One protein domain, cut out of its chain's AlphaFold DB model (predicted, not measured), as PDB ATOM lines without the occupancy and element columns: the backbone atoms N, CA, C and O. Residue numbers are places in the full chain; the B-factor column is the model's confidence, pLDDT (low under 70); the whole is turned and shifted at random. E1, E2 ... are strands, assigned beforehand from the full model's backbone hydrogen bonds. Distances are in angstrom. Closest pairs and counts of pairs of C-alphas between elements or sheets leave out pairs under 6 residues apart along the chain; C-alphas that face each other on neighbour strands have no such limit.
ATOM      1  N   VAL A 636     110.082 -49.025  71.317       97.38
ATOM      2  CA  VAL A 636     108.976 -49.826  70.781       97.38
ATOM      3  C   VAL A 636     108.654 -50.961  71.747       97.38
ATOM      4  O   VAL A 636     109.536 -51.721  72.149       97.38
ATOM      5  N   THR A 637     107.381 -51.086  72.122       96.19
ATOM      6  CA  THR A 637     106.889 -52.159  72.992       96.19
ATOM      7  C   THR A 637     105.737 -52.909  72.317       96.19
ATOM      8  O   THR A 637     104.732 -52.271  72.007       96.19
ATOM      9  N   PRO A 638     105.838 -54.242  72.132       95.25
ATOM     10  CA  PRO A 638     107.012 -55.087  72.394       95.25
ATOM     11  C   PRO A 638     108.143 -54.866  71.364       95.25
ATOM     12  O   PRO A 638     107.892 -54.439  70.244       95.25
ATOM     13  N   ALA A 639     109.387 -55.203  71.724       87.88
ATOM     14  CA  ALA A 639     110.602 -54.997  70.915       87.88
ATOM     15  C   ALA A 639     110.756 -55.977  69.717       87.88
ATOM     16  O   ALA A 639     111.867 -56.365  69.353       87.88
ATOM     17  N   GLY A 640     109.651 -56.420  69.113       90.50
ATOM     18  CA  GLY A 640     109.635 -57.483  68.102       90.50
ATOM     19  C   GLY A 640     109.832 -58.893  68.678       90.50
ATOM     20  O   GLY A 640     110.022 -59.080  69.880       90.50
ATOM     21  N   GLY A 641     109.746 -59.901  67.811       93.38
ATOM     22  CA  GLY A 641     109.807 -61.319  68.176       93.38
ATOM     23  C   GLY A 641     108.807 -62.188  67.413       93.38
ATOM     24  O   GLY A 641     108.156 -61.729  66.473       93.38
ATOM     25  N   THR A 642     108.701 -63.449  67.832       92.62
ATOM     26  CA  THR A 642     107.701 -64.397  67.324       92.62
ATOM     27  C   THR A 642     106.465 -64.377  68.212       92.62
ATOM     28  O   THR A 642     106.576 -64.476  69.436       92.62
ATOM     29  N   PHE A 643     105.296 -64.283  67.590       90.19
ATOM     30  CA  PHE A 643     104.011 -64.172  68.265       90.19
ATOM     31  C   PHE A 643     102.977 -65.089  67.609       90.19
ATOM     32  O   PHE A 643     102.920 -65.215  66.390       90.19
ATOM     33  N   ASP A 644     102.130 -65.707  68.427       86.75
ATOM     34  CA  ASP A 644     101.054 -66.622  68.019       86.75
ATOM     35  C   ASP A 644      99.684 -65.924  67.889       86.75
ATOM     36  O   ASP A 644      98.673 -66.551  67.571       86.75
ATOM     37  N   ALA A 645      99.648 -64.610  68.116       85.50
ATOM     38  CA  ALA A 645      98.477 -63.753  67.994       85.50
ATOM     39  C   ALA A 645      98.885 -62.339  67.538       85.50
ATOM     40  O   ALA A 645     100.036 -61.943  67.765       85.50
ATOM     41  N   PRO A 646      97.960 -61.557  66.936       89.62
ATOM     42  CA  PRO A 646      98.202 -60.155  66.600       89.62
ATOM     43  C   PRO A 646      98.766 -59.365  67.785       89.62
ATOM     44  O   PRO A 646      98.304 -59.540  68.913       89.62
ATOM     45  N   GLN A 647      99.745 -58.498  67.525       92.94
ATOM     46  CA  GLN A 647     100.427 -57.728  68.567       92.94
ATOM     47  C   GLN A 647     100.074 -56.253  68.506       92.94
ATOM     48  O   GLN A 647     100.261 -55.622  67.470       92.94
ATOM     49  N   GLU A 648      99.618 -55.707  69.631       95.19
ATOM     50  CA  GLU A 648      99.492 -54.264  69.813       95.19
ATOM     51  C   GLU A 648     100.876 -53.667  70.085       95.19
ATOM     52  O   GLU A 648     101.593 -54.103  70.988       95.19
ATOM     53  N   VAL A 649     101.251 -52.677  69.284       97.25
ATOM     54  CA  VAL A 649     102.521 -51.967  69.367       97.25
ATOM     55  C   VAL A 649     102.282 -50.565  69.911       97.25
ATOM     56  O   VAL A 649     101.458 -49.810  69.394       97.25
ATOM     57  N   THR A 650     103.046 -50.212  70.942       97.50
ATOM     58  CA  THR A 650     103.149 -48.855  71.484       97.50
ATOM     59  C   THR A 650     104.547 -48.311  71.221       97.50
ATOM     60  O   THR A 650     105.542 -49.001  71.455       97.50
ATOM     61  N   ILE A 651     104.619 -47.062  70.771       97.44
ATOM     62  CA  ILE A 651     105.865 -46.327  70.553       97.44
ATOM     63  C   ILE A 651     105.921 -45.165  71.547       97.44
ATOM     64  O   ILE A 651     104.948 -44.426  71.695       97.44
ATOM     65  N   THR A 652     107.045 -45.010  72.246       96.56
ATOM     66  CA  THR A 652     107.299 -43.886  73.159       96.56
ATOM     67  C   THR A 652     108.667 -43.262  72.903       96.56
ATOM     68  O   THR A 652     109.524 -43.851  72.245       96.56
ATOM     69  N   HIS A 653     108.882 -42.058  73.423       96.94
ATOM     70  CA  HIS A 653     110.162 -41.361  73.369       96.94
ATOM     71  C   HIS A 653     110.439 -40.676  74.722       96.94
ATOM     72  O   HIS A 653     109.477 -40.329  75.408       96.94
ATOM     73  N   PRO A 654     111.709 -40.525  75.154       94.62
ATOM     74  CA  PRO A 654     112.041 -39.849  76.414       94.62
ATOM     75  C   PRO A 654     111.644 -38.368  76.470       94.62
ATOM     76  O   PRO A 654     111.345 -37.870  77.552       94.62
ATOM     77  N   ASP A 655     111.655 -37.691  75.322       93.19
ATOM     78  CA  ASP A 655     111.187 -36.310  75.174       93.19
ATOM     79  C   ASP A 655     109.722 -36.290  74.724       93.19
ATOM     80  O   ASP A 655     109.360 -37.001  73.784       93.19
ATOM     81  N   ASP A 656     108.908 -35.450  75.368       86.69
ATOM     82  CA  ASP A 656     107.458 -35.352  75.137       86.69
ATOM     83  C   ASP A 656     107.083 -34.517  73.891       86.69
ATOM     84  O   ASP A 656     105.931 -34.533  73.460       86.69
ATOM     85  N   ASP A 657     108.027 -33.763  73.318       88.75
ATOM     86  CA  ASP A 657     107.822 -32.800  72.226       88.75
ATOM     87  C   ASP A 657     108.499 -33.229  70.911       88.75
ATOM     88  O   ASP A 657     109.129 -32.422  70.221       88.75
ATOM     89  N   VAL A 658     108.360 -34.512  70.567       94.69
ATOM     90  CA  VAL A 658     108.857 -35.091  69.309       94.69
ATOM     91  C   VAL A 658     107.729 -35.654  68.455       94.69
ATOM     92  O   VAL A 658     106.726 -36.158  68.959       94.69
ATOM     93  N   GLU A 659     107.935 -35.636  67.143       95.69
ATOM     94  CA  GLU A 659     107.113 -36.377  66.193       95.69
ATOM     95  C   GLU A 659     107.744 -37.745  65.928       95.69
ATOM     96  O   GLU A 659     108.949 -37.858  65.698       95.69
ATOM     97  N   LEU A 660     106.929 -38.798  65.965       96.94
ATOM     98  CA  LEU A 660     107.363 -40.177  65.755       96.94
ATOM     99  C   LEU A 660     106.799 -40.689  64.437       96.94
ATOM    100  O   LEU A 660     105.584 -40.778  64.277       96.94
ATOM    101  N   TYR A 661     107.676 -41.069  63.515       96.81
ATOM    102  CA  TYR A 661     107.291 -41.660  62.239       96.81
ATOM    103  C   TYR A 661     107.681 -43.131  62.195       96.81
ATOM    104  O   TYR A 661     108.697 -43.533  62.772       96.81
ATOM    105  N   TYR A 662     106.878 -43.941  61.509       96.81
ATOM    106  CA  TYR A 662     107.134 -45.366  61.354       96.81
ATOM    107  C   TYR A 662     106.805 -45.892  59.956       96.81
ATOM    108  O   TYR A 662     105.995 -45.318  59.226       96.81
ATOM    109  N   THR A 663     107.426 -47.018  59.602       96.69
ATOM    110  CA  THR A 663     107.091 -47.833  58.426       96.69
ATOM    111  C   THR A 663     106.930 -49.288  58.849       96.69
ATOM    112  O   THR A 663     107.625 -49.764  59.747       96.69
ATOM    113  N   LEU A 664     106.013 -50.010  58.206       95.44
ATOM    114  CA  LEU A 664     105.836 -51.449  58.389       95.44
ATOM    115  C   LEU A 664     105.924 -52.127  57.024       95.44
ATOM    116  O   LEU A 664     105.082 -51.893  56.157       95.44
ATOM    117  N   ALA A 665     106.951 -52.947  56.823       94.12
ATOM    118  CA  ALA A 665     107.269 -53.509  55.516       94.12
ATOM    119  C   ALA A 665     107.499 -55.023  55.563       94.12
ATOM    120  O   ALA A 665     107.929 -55.578  56.571       94.12
ATOM    121  N   VAL A 666     107.216 -55.692  54.446       92.69
ATOM    122  CA  VAL A 666     107.513 -57.118  54.234       92.69
ATOM    123  C   VAL A 666     109.009 -57.324  53.926       92.69
ATOM    124  O   VAL A 666     109.684 -56.361  53.545       92.69
ATOM    125  N   PRO A 667     109.556 -58.549  54.038       92.00
ATOM    126  CA  PRO A 667     110.947 -58.837  53.701       92.00
ATOM    127  C   PRO A 667     111.329 -58.372  52.294       92.00
ATOM    128  O   PRO A 667     110.583 -58.554  51.334       92.00
ATOM    129  N   GLY A 668     112.520 -57.782  52.175       85.94
ATOM    130  CA  GLY A 668     113.040 -57.248  50.913       85.94
ATOM    131  C   GLY A 668     112.515 -55.858  50.539       85.94
ATOM    132  O   GLY A 668     112.963 -55.305  49.538       85.94
ATOM    133  N   VAL A 669     111.609 -55.274  51.333       87.81
ATOM    134  CA  VAL A 669     111.176 -53.880  51.188       87.81
ATOM    135  C   VAL A 669     111.738 -53.065  52.348       87.81
ATOM    136  O   VAL A 669     111.385 -53.279  53.507       87.81
ATOM    137  N   GLU A 670     112.605 -52.108  52.034       85.31
ATOM    138  CA  GLU A 670     113.180 -51.189  53.014       85.31
ATOM    139  C   GLU A 670     112.702 -49.770  52.737       85.31
ATOM    140  O   GLU A 670     112.772 -49.284  51.608       85.31
ATOM    141  N   VAL A 671     112.151 -49.135  53.771       87.00
ATOM    142  CA  VAL A 671     111.650 -47.761  53.722       87.00
ATOM    143  C   VAL A 671     112.021 -47.098  55.032       87.00
ATOM    144  O   VAL A 671     111.547 -47.521  56.091       87.00
ATOM    145  N   GLU A 672     112.871 -46.082  54.968       88.94
ATOM    146  CA  GLU A 672     113.202 -45.288  56.144       88.94
ATOM    147  C   GLU A 672     111.990 -44.431  56.558       88.94
ATOM    148  O   GLU A 672     111.318 -43.863  55.692       88.94
ATOM    149  N   PRO A 673     111.673 -44.339  57.862       91.12
ATOM    150  CA  PRO A 673     110.584 -43.513  58.379       91.12
ATOM    151  C   PRO A 673     110.984 -42.027  58.392       91.12
ATOM    152  O   PRO A 673     111.173 -41.427  59.453       91.12
ATOM    153  N   ILE A 674     111.160 -41.453  57.200       88.44
ATOM    154  CA  ILE A 674     111.563 -40.057  56.985       88.44
ATOM    155  C   ILE A 674     110.367 -39.129  57.219       88.44
ATOM    156  O   ILE A 674     109.299 -39.367  56.654       88.44
ATOM    157  N   GLN A 675     110.533 -38.073  58.024       87.50
ATOM    158  CA  GLN A 675     109.500 -37.043  58.189       87.50
ATOM    159  C   GLN A 675     109.111 -36.479  56.809       87.50
ATOM    160  O   GLN A 675     109.992 -35.988  56.099       87.50
ATOM    161  N   PRO A 676     107.824 -36.528  56.411       85.62
ATOM    162  CA  PRO A 676     107.387 -35.957  55.146       85.62
ATOM    163  C   PRO A 676     107.684 -34.458  55.080       85.62
ATOM    164  O   PRO A 676     107.361 -33.711  56.005       85.62
ATOM    165  N   THR A 677     108.252 -34.018  53.964       79.38
ATOM    166  CA  THR A 677     108.559 -32.617  53.676       79.38
ATOM    167  C   THR A 677     107.696 -32.094  52.527       79.38
ATOM    168  O   THR A 677     106.912 -32.834  51.923       79.38
ATOM    169  N   ALA A 678     107.818 -30.804  52.197       71.25
ATOM    170  CA  ALA A 678     107.120 -30.248  51.036       71.25
ATOM    171  C   ALA A 678     107.638 -30.848  49.714       71.25
ATOM    172  O   ALA A 678     106.886 -30.952  48.743       71.25
ATOM    173  N   SER A 679     108.914 -31.240  49.688       70.38
ATOM    174  CA  SER A 679     109.603 -31.770  48.509       70.38
ATOM    175  C   SER A 679     109.613 -33.302  48.435       70.38
ATOM    176  O   SER A 679     109.780 -33.860  47.351       70.38
ATOM    177  N   PHE A 680     109.407 -34.000  49.556       77.94
ATOM    178  CA  PHE A 680     109.511 -35.454  49.635       77.94
ATOM    179  C   PHE A 680     108.467 -36.060  50.582       77.94
ATOM    180  O   PHE A 680     108.435 -35.771  51.773       77.94
ATOM    181  N   ASN A 681     107.620 -36.952  50.061       82.44
ATOM    182  CA  ASN A 681     106.619 -37.665  50.854       82.44
ATOM    183  C   ASN A 681     106.463 -39.106  50.351       82.44
ATOM    184  O   ASN A 681     105.997 -39.332  49.231       82.44
ATOM    185  N   ASP A 682     106.834 -40.078  51.184       84.25
ATOM    186  CA  ASP A 682     106.612 -41.499  50.923       84.25
ATOM    187  C   ASP A 682     105.323 -41.955  51.618       84.25
ATOM    188  O   ASP A 682     105.214 -41.944  52.842       84.25
ATOM    189  N   SER A 683     104.342 -42.402  50.831       87.38
ATOM    190  CA  SER A 683     103.022 -42.812  51.330       87.38
ATOM    191  C   SER A 683     103.041 -44.025  52.267       87.38
ATOM    192  O   SER A 683     102.023 -44.328  52.892       87.38
ATOM    193  N   ARG A 684     104.176 -44.727  52.360       91.50
ATOM    194  CA  ARG A 684     104.403 -45.857  53.273       91.50
ATOM    195  C   ARG A 684     104.884 -45.413  54.657       91.50
ATOM    196  O   ARG A 684     105.007 -46.257  55.541       91.50
ATOM    197  N   VAL A 685     105.191 -44.127  54.832       93.62
ATOM    198  CA  VAL A 685     105.582 -43.536  56.112       93.62
ATOM    199  C   VAL A 685     104.347 -42.987  56.819       93.62
ATOM    200  O   VAL A 685     103.498 -42.325  56.220       93.62
ATOM    201  N   HIS A 686     104.239 -43.269  58.114       94.62
ATOM    202  CA  HIS A 686     103.076 -42.925  58.923       94.62
ATOM    203  C   HIS A 686     103.489 -42.172  60.189       94.62
ATOM    204  O   HIS A 686     104.442 -42.566  60.858       94.62
ATOM    205  N   LEU A 687     102.749 -41.113  60.532       96.31
ATOM    206  CA  LEU A 687     102.855 -40.455  61.836       96.31
ATOM    207  C   LEU A 687     102.213 -41.352  62.903       96.31
ATOM    208  O   LEU A 687     101.108 -41.866  62.719       96.31
ATOM    209  N   TYR A 688     102.904 -41.555  64.018       96.81
ATOM    210  CA  TYR A 688     102.382 -42.298  65.155       96.81
ATOM    211  C   TYR A 688     101.482 -41.400  66.012       96.81
ATOM    212  O   TYR A 688     101.959 -40.547  66.755       96.81
ATOM    213  N   GLU A 689     100.168 -41.611  65.917       95.69
ATOM    214  CA  GLU A 689      99.163 -40.869  66.696       95.69
ATOM    215  C   GLU A 689      98.608 -41.680  67.881       95.69
ATOM    216  O   GLU A 689      98.154 -41.113  68.876       95.69
ATOM    217  N   ALA A 690      98.622 -43.014  67.781       95.75
ATOM    218  CA  ALA A 690      98.102 -43.940  68.785       95.75
ATOM    219  C   ALA A 690      98.674 -45.362  68.584       95.75
ATOM    220  O   ALA A 690      99.147 -45.672  67.484       95.75
ATOM    221  N   PRO A 691      98.594 -46.245  69.602       97.31
ATOM    222  CA  PRO A 691      98.938 -47.659  69.456       97.31
ATOM    223  C   PRO A 691      98.186 -48.341  68.305       97.31
ATOM    224  O   PRO A 691      97.018 -48.037  68.049       97.31
ATOM    225  N   PHE A 692      98.840 -49.289  67.632       95.94
ATOM    226  CA  PHE A 692      98.270 -50.028  66.500       95.94
ATOM    227  C   PHE A 692      98.619 -51.517  66.557       95.94
ATOM    228  O   PHE A 692      99.614 -51.910  67.159       95.94
ATOM    229  N   SER A 693      97.809 -52.353  65.901       93.88
ATOM    230  CA  SER A 693      98.007 -53.807  65.888       93.88
ATOM    231  C   SER A 693      98.687 -54.293  64.612       93.88
ATOM    232  O   SER A 693      98.246 -53.980  63.506       93.88
ATOM    233  N   ILE A 694      99.716 -55.126  64.764       93.69
ATOM    234  CA  ILE A 694     100.351 -55.882  63.684       93.69
ATOM    235  C   ILE A 694      99.656 -57.242  63.562       93.69
ATOM    236  O   ILE A 694      99.601 -58.020  64.518       93.69
ATOM    237  N   TYR A 695      99.131 -57.526  62.369       89.62
ATOM    238  CA  TYR A 695      98.423 -58.763  62.035       89.62
ATOM    239  C   TYR A 695      99.304 -59.705  61.199       89.62
ATOM    240  O   TYR A 695     100.172 -59.225  60.467       89.62
ATOM    241  N   PRO A 696      99.071 -61.033  61.257       86.06
ATOM    242  CA  PRO A 696      99.719 -61.976  60.348       86.06
ATOM    243  C   PRO A 696      99.374 -61.635  58.884       86.06
ATOM    244  O   PRO A 696      98.198 -61.399  58.580       86.06
ATOM    245  N   PRO A 697     100.350 -61.623  57.958       84.69
ATOM    246  CA  PRO A 697     100.055 -61.480  56.540       84.69
ATOM    247  C   PRO A 697      99.341 -62.725  55.995       84.69
ATOM    248  O   PRO A 697      99.500 -63.834  56.506       84.69
ATOM    249  N   LEU A 698      98.565 -62.548  54.921       81.12
ATOM    250  CA  LEU A 698      97.900 -63.663  54.230       81.12
ATOM    251  C   LEU A 698      98.908 -64.601  53.556       81.12
ATOM    252  O   LEU A 698      98.702 -65.814  53.540       81.12
ATOM    253  N   ASP A 699      99.979 -64.034  52.997       84.06
ATOM    254  CA  ASP A 699     101.091 -64.784  52.426       84.06
ATOM    255  C   ASP A 699     102.227 -64.884  53.461       84.06
ATOM    256  O   ASP A 699     102.846 -63.874  53.794       84.06
ATOM    257  N   PRO A 700     102.554 -66.086  53.952       82.00
ATOM    258  CA  PRO A 700     103.629 -66.282  54.919       82.00
ATOM    259  C   PRO A 700     105.022 -65.906  54.420       82.00
ATOM    260  O   PRO A 700     105.917 -65.711  55.236       82.00
ATOM    261  N   SER A 701     105.231 -65.813  53.102       85.25
ATOM    262  CA  SER A 701     106.497 -65.324  52.545       85.25
ATOM    263  C   SER A 701     106.762 -63.850  52.892       85.25
ATOM    264  O   SER A 701     107.889 -63.377  52.771       85.25
ATOM    265  N   GLN A 702     105.733 -63.140  53.371       88.69
ATOM    266  CA  GLN A 702     105.795 -61.757  53.833       88.69
ATOM    267  C   GLN A 702     106.245 -61.617  55.297       88.69
ATOM    268  O   GLN A 702     106.247 -60.503  55.820       88.69
ATOM    269  N   LEU A 703     106.611 -62.714  55.969       89.81
ATOM    270  CA  LEU A 703     107.185 -62.694  57.316       89.81
ATOM    271  C   LEU A 703     108.719 -62.811  57.283       89.81
ATOM    272  O   LEU A 703     109.261 -63.528  56.437       89.81
ATOM    273  N   PRO A 704     109.431 -62.164  58.224       92.75
ATOM    274  CA  PRO A 704     108.898 -61.284  59.268       92.75
ATOM    275  C   PRO A 704     108.533 -59.887  58.738       92.75
ATOM    276  O   PRO A 704     109.216 -59.340  57.871       92.75
ATOM    277  N   LEU A 705     107.495 -59.274  59.312       94.06
ATOM    278  CA  LEU A 705     107.198 -57.860  59.081       94.06
ATOM    279  C   LEU A 705     108.228 -57.004  59.824       94.06
ATOM    280  O   LEU A 705     108.474 -57.209  61.010       94.06
ATOM    281  N   THR A 706     108.831 -56.038  59.146       96.06
ATOM    282  CA  THR A 706     109.839 -55.143  59.718       96.06
ATOM    283  C   THR A 706     109.210 -53.794  60.035       96.06
ATOM    284  O   THR A 706     108.780 -53.084  59.127       96.06
ATOM    285  N   LEU A 707     109.168 -53.446  61.320       97.12
ATOM    286  CA  LEU A 707     108.791 -52.129  61.821       97.12
ATOM    287  C   LEU A 707     110.050 -51.274  61.969       97.12
ATOM    288  O   LEU A 707     110.970 -51.654  62.697       97.12
ATOM    289  N   ARG A 708     110.074 -50.116  61.310       96.94
ATOM    290  CA  ARG A 708     111.100 -49.084  61.503       96.94
ATOM    291  C   ARG A 708     110.468 -47.856  62.139       96.94
ATOM    292  O   ARG A 708     109.368 -47.487  61.743       96.94
ATOM    293  N   VAL A 709     111.143 -47.229  63.099       97.25
ATOM    294  CA  VAL A 709     110.634 -46.057  63.829       97.25
ATOM    295  C   VAL A 709     111.736 -45.023  64.029       97.25
ATOM    296  O   VAL A 709     112.863 -45.391  64.359       97.25
ATOM    297  N   LYS A 710     111.408 -43.737  63.878       95.75
ATOM    298  CA  LYS A 710     112.342 -42.621  64.072       95.75
ATOM    299  C   LYS A 710     111.647 -41.380  64.630       95.75
ATOM    300  O   LYS A 710     110.454 -41.185  64.405       95.75
ATOM    301  N   ALA A 711     112.390 -40.576  65.391       95.50
ATOM    302  CA  ALA A 711     111.912 -39.353  66.036       95.50
ATOM    303  C   ALA A 711     112.478 -38.101  65.360       95.50
ATOM    304  O   ALA A 711     113.651 -38.079  64.975       95.50
ATOM    305  N   TYR A 712     111.651 -37.058  65.283       90.94
ATOM    306  CA  TYR A 712     111.967 -35.764  64.682       90.94
ATOM    307  C   TYR A 712     111.541 -34.624  65.594       90.94
ATOM    308  O   TYR A 712     110.525 -34.699  66.289       90.94
ATOM    309  N   LYS A 713     112.329 -33.549  65.568       85.75
ATOM    310  CA  LYS A 713     112.063 -32.314  66.298       85.75
ATOM    311  C   LYS A 713     112.781 -31.148  65.610       85.75
ATOM    312  O   LYS A 713     113.967 -31.291  65.303       85.75
ATOM    313  N   PRO A 714     112.121 -29.999  65.387       75.56
ATOM    314  CA  PRO A 714     112.771 -28.821  64.818       75.56
ATOM    315  C   PRO A 714     114.025 -28.412  65.603       75.56
ATOM    316  O   PRO A 714     113.993 -28.341  66.832       75.56
ATOM    317  N   GLY A 715     115.124 -28.141  64.895       71.38
ATOM    318  CA  GLY A 715     116.408 -27.745  65.489       71.38
ATOM    319  C   GLY A 715     117.269 -28.891  66.042       71.38
ATOM    320  O   GLY A 715     118.340 -28.623  66.579       71.38
ATOM    321  N   TYR A 716     116.841 -30.151  65.907       77.94
ATOM    322  CA  TYR A 716     117.603 -31.333  66.330       77.94
ATOM    323  C   TYR A 716     117.930 -32.231  65.139       77.94
ATOM    324  O   TYR A 716     117.194 -32.274  64.151       77.94
ATOM    325  N   LEU A 717     119.014 -33.005  65.252       81.25
ATOM    326  CA  LEU A 717     119.215 -34.128  64.341       81.25
ATOM    327  C   LEU A 717     118.188 -35.229  64.671       81.25
ATOM    328  O   LEU A 717     117.965 -35.515  65.853       81.25
ATOM    329  N   PRO A 718     117.587 -35.874  63.655       88.56
ATOM    330  CA  PRO A 718     116.705 -37.017  63.862       88.56
ATOM    331  C   PRO A 718     117.392 -38.130  64.660       88.56
ATOM    332  O   PRO A 718     118.619 -38.265  64.625       88.56
ATOM    333  N   SER A 719     116.611 -38.941  65.369       92.25
ATOM    334  CA  SER A 719     117.171 -40.088  66.092       92.25
ATOM    335  C   SER A 719     117.670 -41.185  65.144       92.25
ATOM    336  O   SER A 719     117.357 -41.200  63.954       92.25
ATOM    337  N   GLU A 720     118.452 -42.136  65.654       89.25
ATOM    338  CA  GLU A 720     118.753 -43.351  64.889       89.25
ATOM    339  C   GLU A 720     117.470 -44.176  64.667       89.25
ATOM    340  O   GLU A 720     116.613 -44.266  65.553       89.25
ATOM    341  N   THR A 721     117.353 -44.805  63.494       93.25
ATOM    342  CA  THR A 721     116.200 -45.647  63.156       93.25
ATOM    343  C   THR A 721     116.194 -46.909  64.017       93.25
ATOM    344  O   THR A 721     117.125 -47.717  63.989       93.25
ATOM    345  N   VAL A 722     115.107 -47.116  64.754       96.06
ATOM    346  CA  VAL A 722     114.864 -48.336  65.527       96.06
ATOM    347  C   VAL A 722     114.194 -49.358  64.626       96.06
ATOM    348  O   VAL A 722     113.177 -49.055  64.010       96.06
ATOM    349  N   VAL A 723     114.754 -50.567  64.559       96.06
ATOM    350  CA  VAL A 723     114.281 -51.636  63.671       96.06
ATOM    351  C   VAL A 723     113.900 -52.866  64.487       96.06
ATOM    352  O   VAL A 723     114.727 -53.420  65.211       96.06
ATOM    353  N   HIS A 724     112.659 -53.326  64.329       96.94
ATOM    354  CA  HIS A 724     112.150 -54.546  64.950       96.94
ATOM    355  C   HIS A 724     111.469 -55.452  63.928       96.94
ATOM    356  O   HIS A 724     110.710 -54.996  63.078       96.94
ATOM    357  N   ALA A 725     111.720 -56.754  64.041       95.88
ATOM    358  CA  ALA A 725     111.080 -57.779  63.227       95.88
ATOM    359  C   ALA A 725     109.950 -58.453  64.019       95.88
ATOM    360  O   ALA A 725     110.148 -58.870  65.161       95.88
ATOM    361  N   PHE A 726     108.778 -58.572  63.402       95.50
ATOM    362  CA  PHE A 726     107.587 -59.213  63.947       95.50
ATOM    363  C   PHE A 726     107.241 -60.434  63.098       95.50
ATOM    364  O   PHE A 726     106.830 -60.319  61.942       95.50
ATOM    365  N   ASP A 727     107.404 -61.609  63.693       93.62
ATOM    366  CA  ASP A 727     106.989 -62.883  63.123       93.62
ATOM    367  C   ASP A 727     105.662 -63.299  63.768       93.62
ATOM    368  O   ASP A 727     105.634 -63.968  64.801       93.62
ATOM    369  N   VAL A 728     104.556 -62.785  63.227       88.94
ATOM    370  CA  VAL A 728     103.213 -63.090  63.728       88.94
ATOM    371  C   VAL A 728     102.655 -64.253  62.913       88.94
ATOM    372  O   VAL A 728     102.109 -64.042  61.834       88.94
ATOM    373  N   ASP A 729     102.776 -65.478  63.426       77.69
ATOM    374  CA  ASP A 729     102.209 -66.685  62.810       77.69
ATOM    375  C   ASP A 729     100.987 -67.146  63.613       77.69
ATOM    376  O   ASP A 729     101.051 -68.042  64.453       77.69
TER     377      ASP A 729
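AT A GLANCE: This is residues 636 to 729 of the 791 residues of an uncharacterized protein of Rhodothermaceae bacterium RA (UniProt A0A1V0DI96). Little regular structure is here: a twisted sheet, E1, E6, E5, E3 in order, has one face partly covered by the small pair E2 and E4, and a long loop folds back beside E3. The 94 printed residues, with six named strands, E1 to E6, and no named helix, are all strand by class, 34 residues being in named elements. The larger sheet is mixed, the smaller antiparallel; the whole is compact, radius of gyration of the C-alphas 13.6 A, spans 41 by 28 by 19 A.

IN THESE COORDINATES: Find C-alpha 705 at (107.198, -57.860, 59.081); E5 runs 23.3 A to residue 712. E3 is residues 659 to 665, 20.2 A; E6, 722 to 728, 18.9 A, ends at (103.213, -63.090, 63.728). E1 is 641 to 643, E2 647 to 652, E4 692 to 694.

HOW THE PARTS SIT: Within hydrogen-bond range are N 661 and O 710, 2.9 A, in antiparallel E3 and E5; N 707 and O 724, 2.8 A, in the hairpin E5 and E6; N 643 and O 727, 2.8 A, in parallel E1 and E6; N 649 and O 692, 2.8 A, in antiparallel E2 and E4.

THE WHOLE: The printed part has no cut; the link E3 to E4 is long, 26 residues. No printed residue is under 70 in pLDDT.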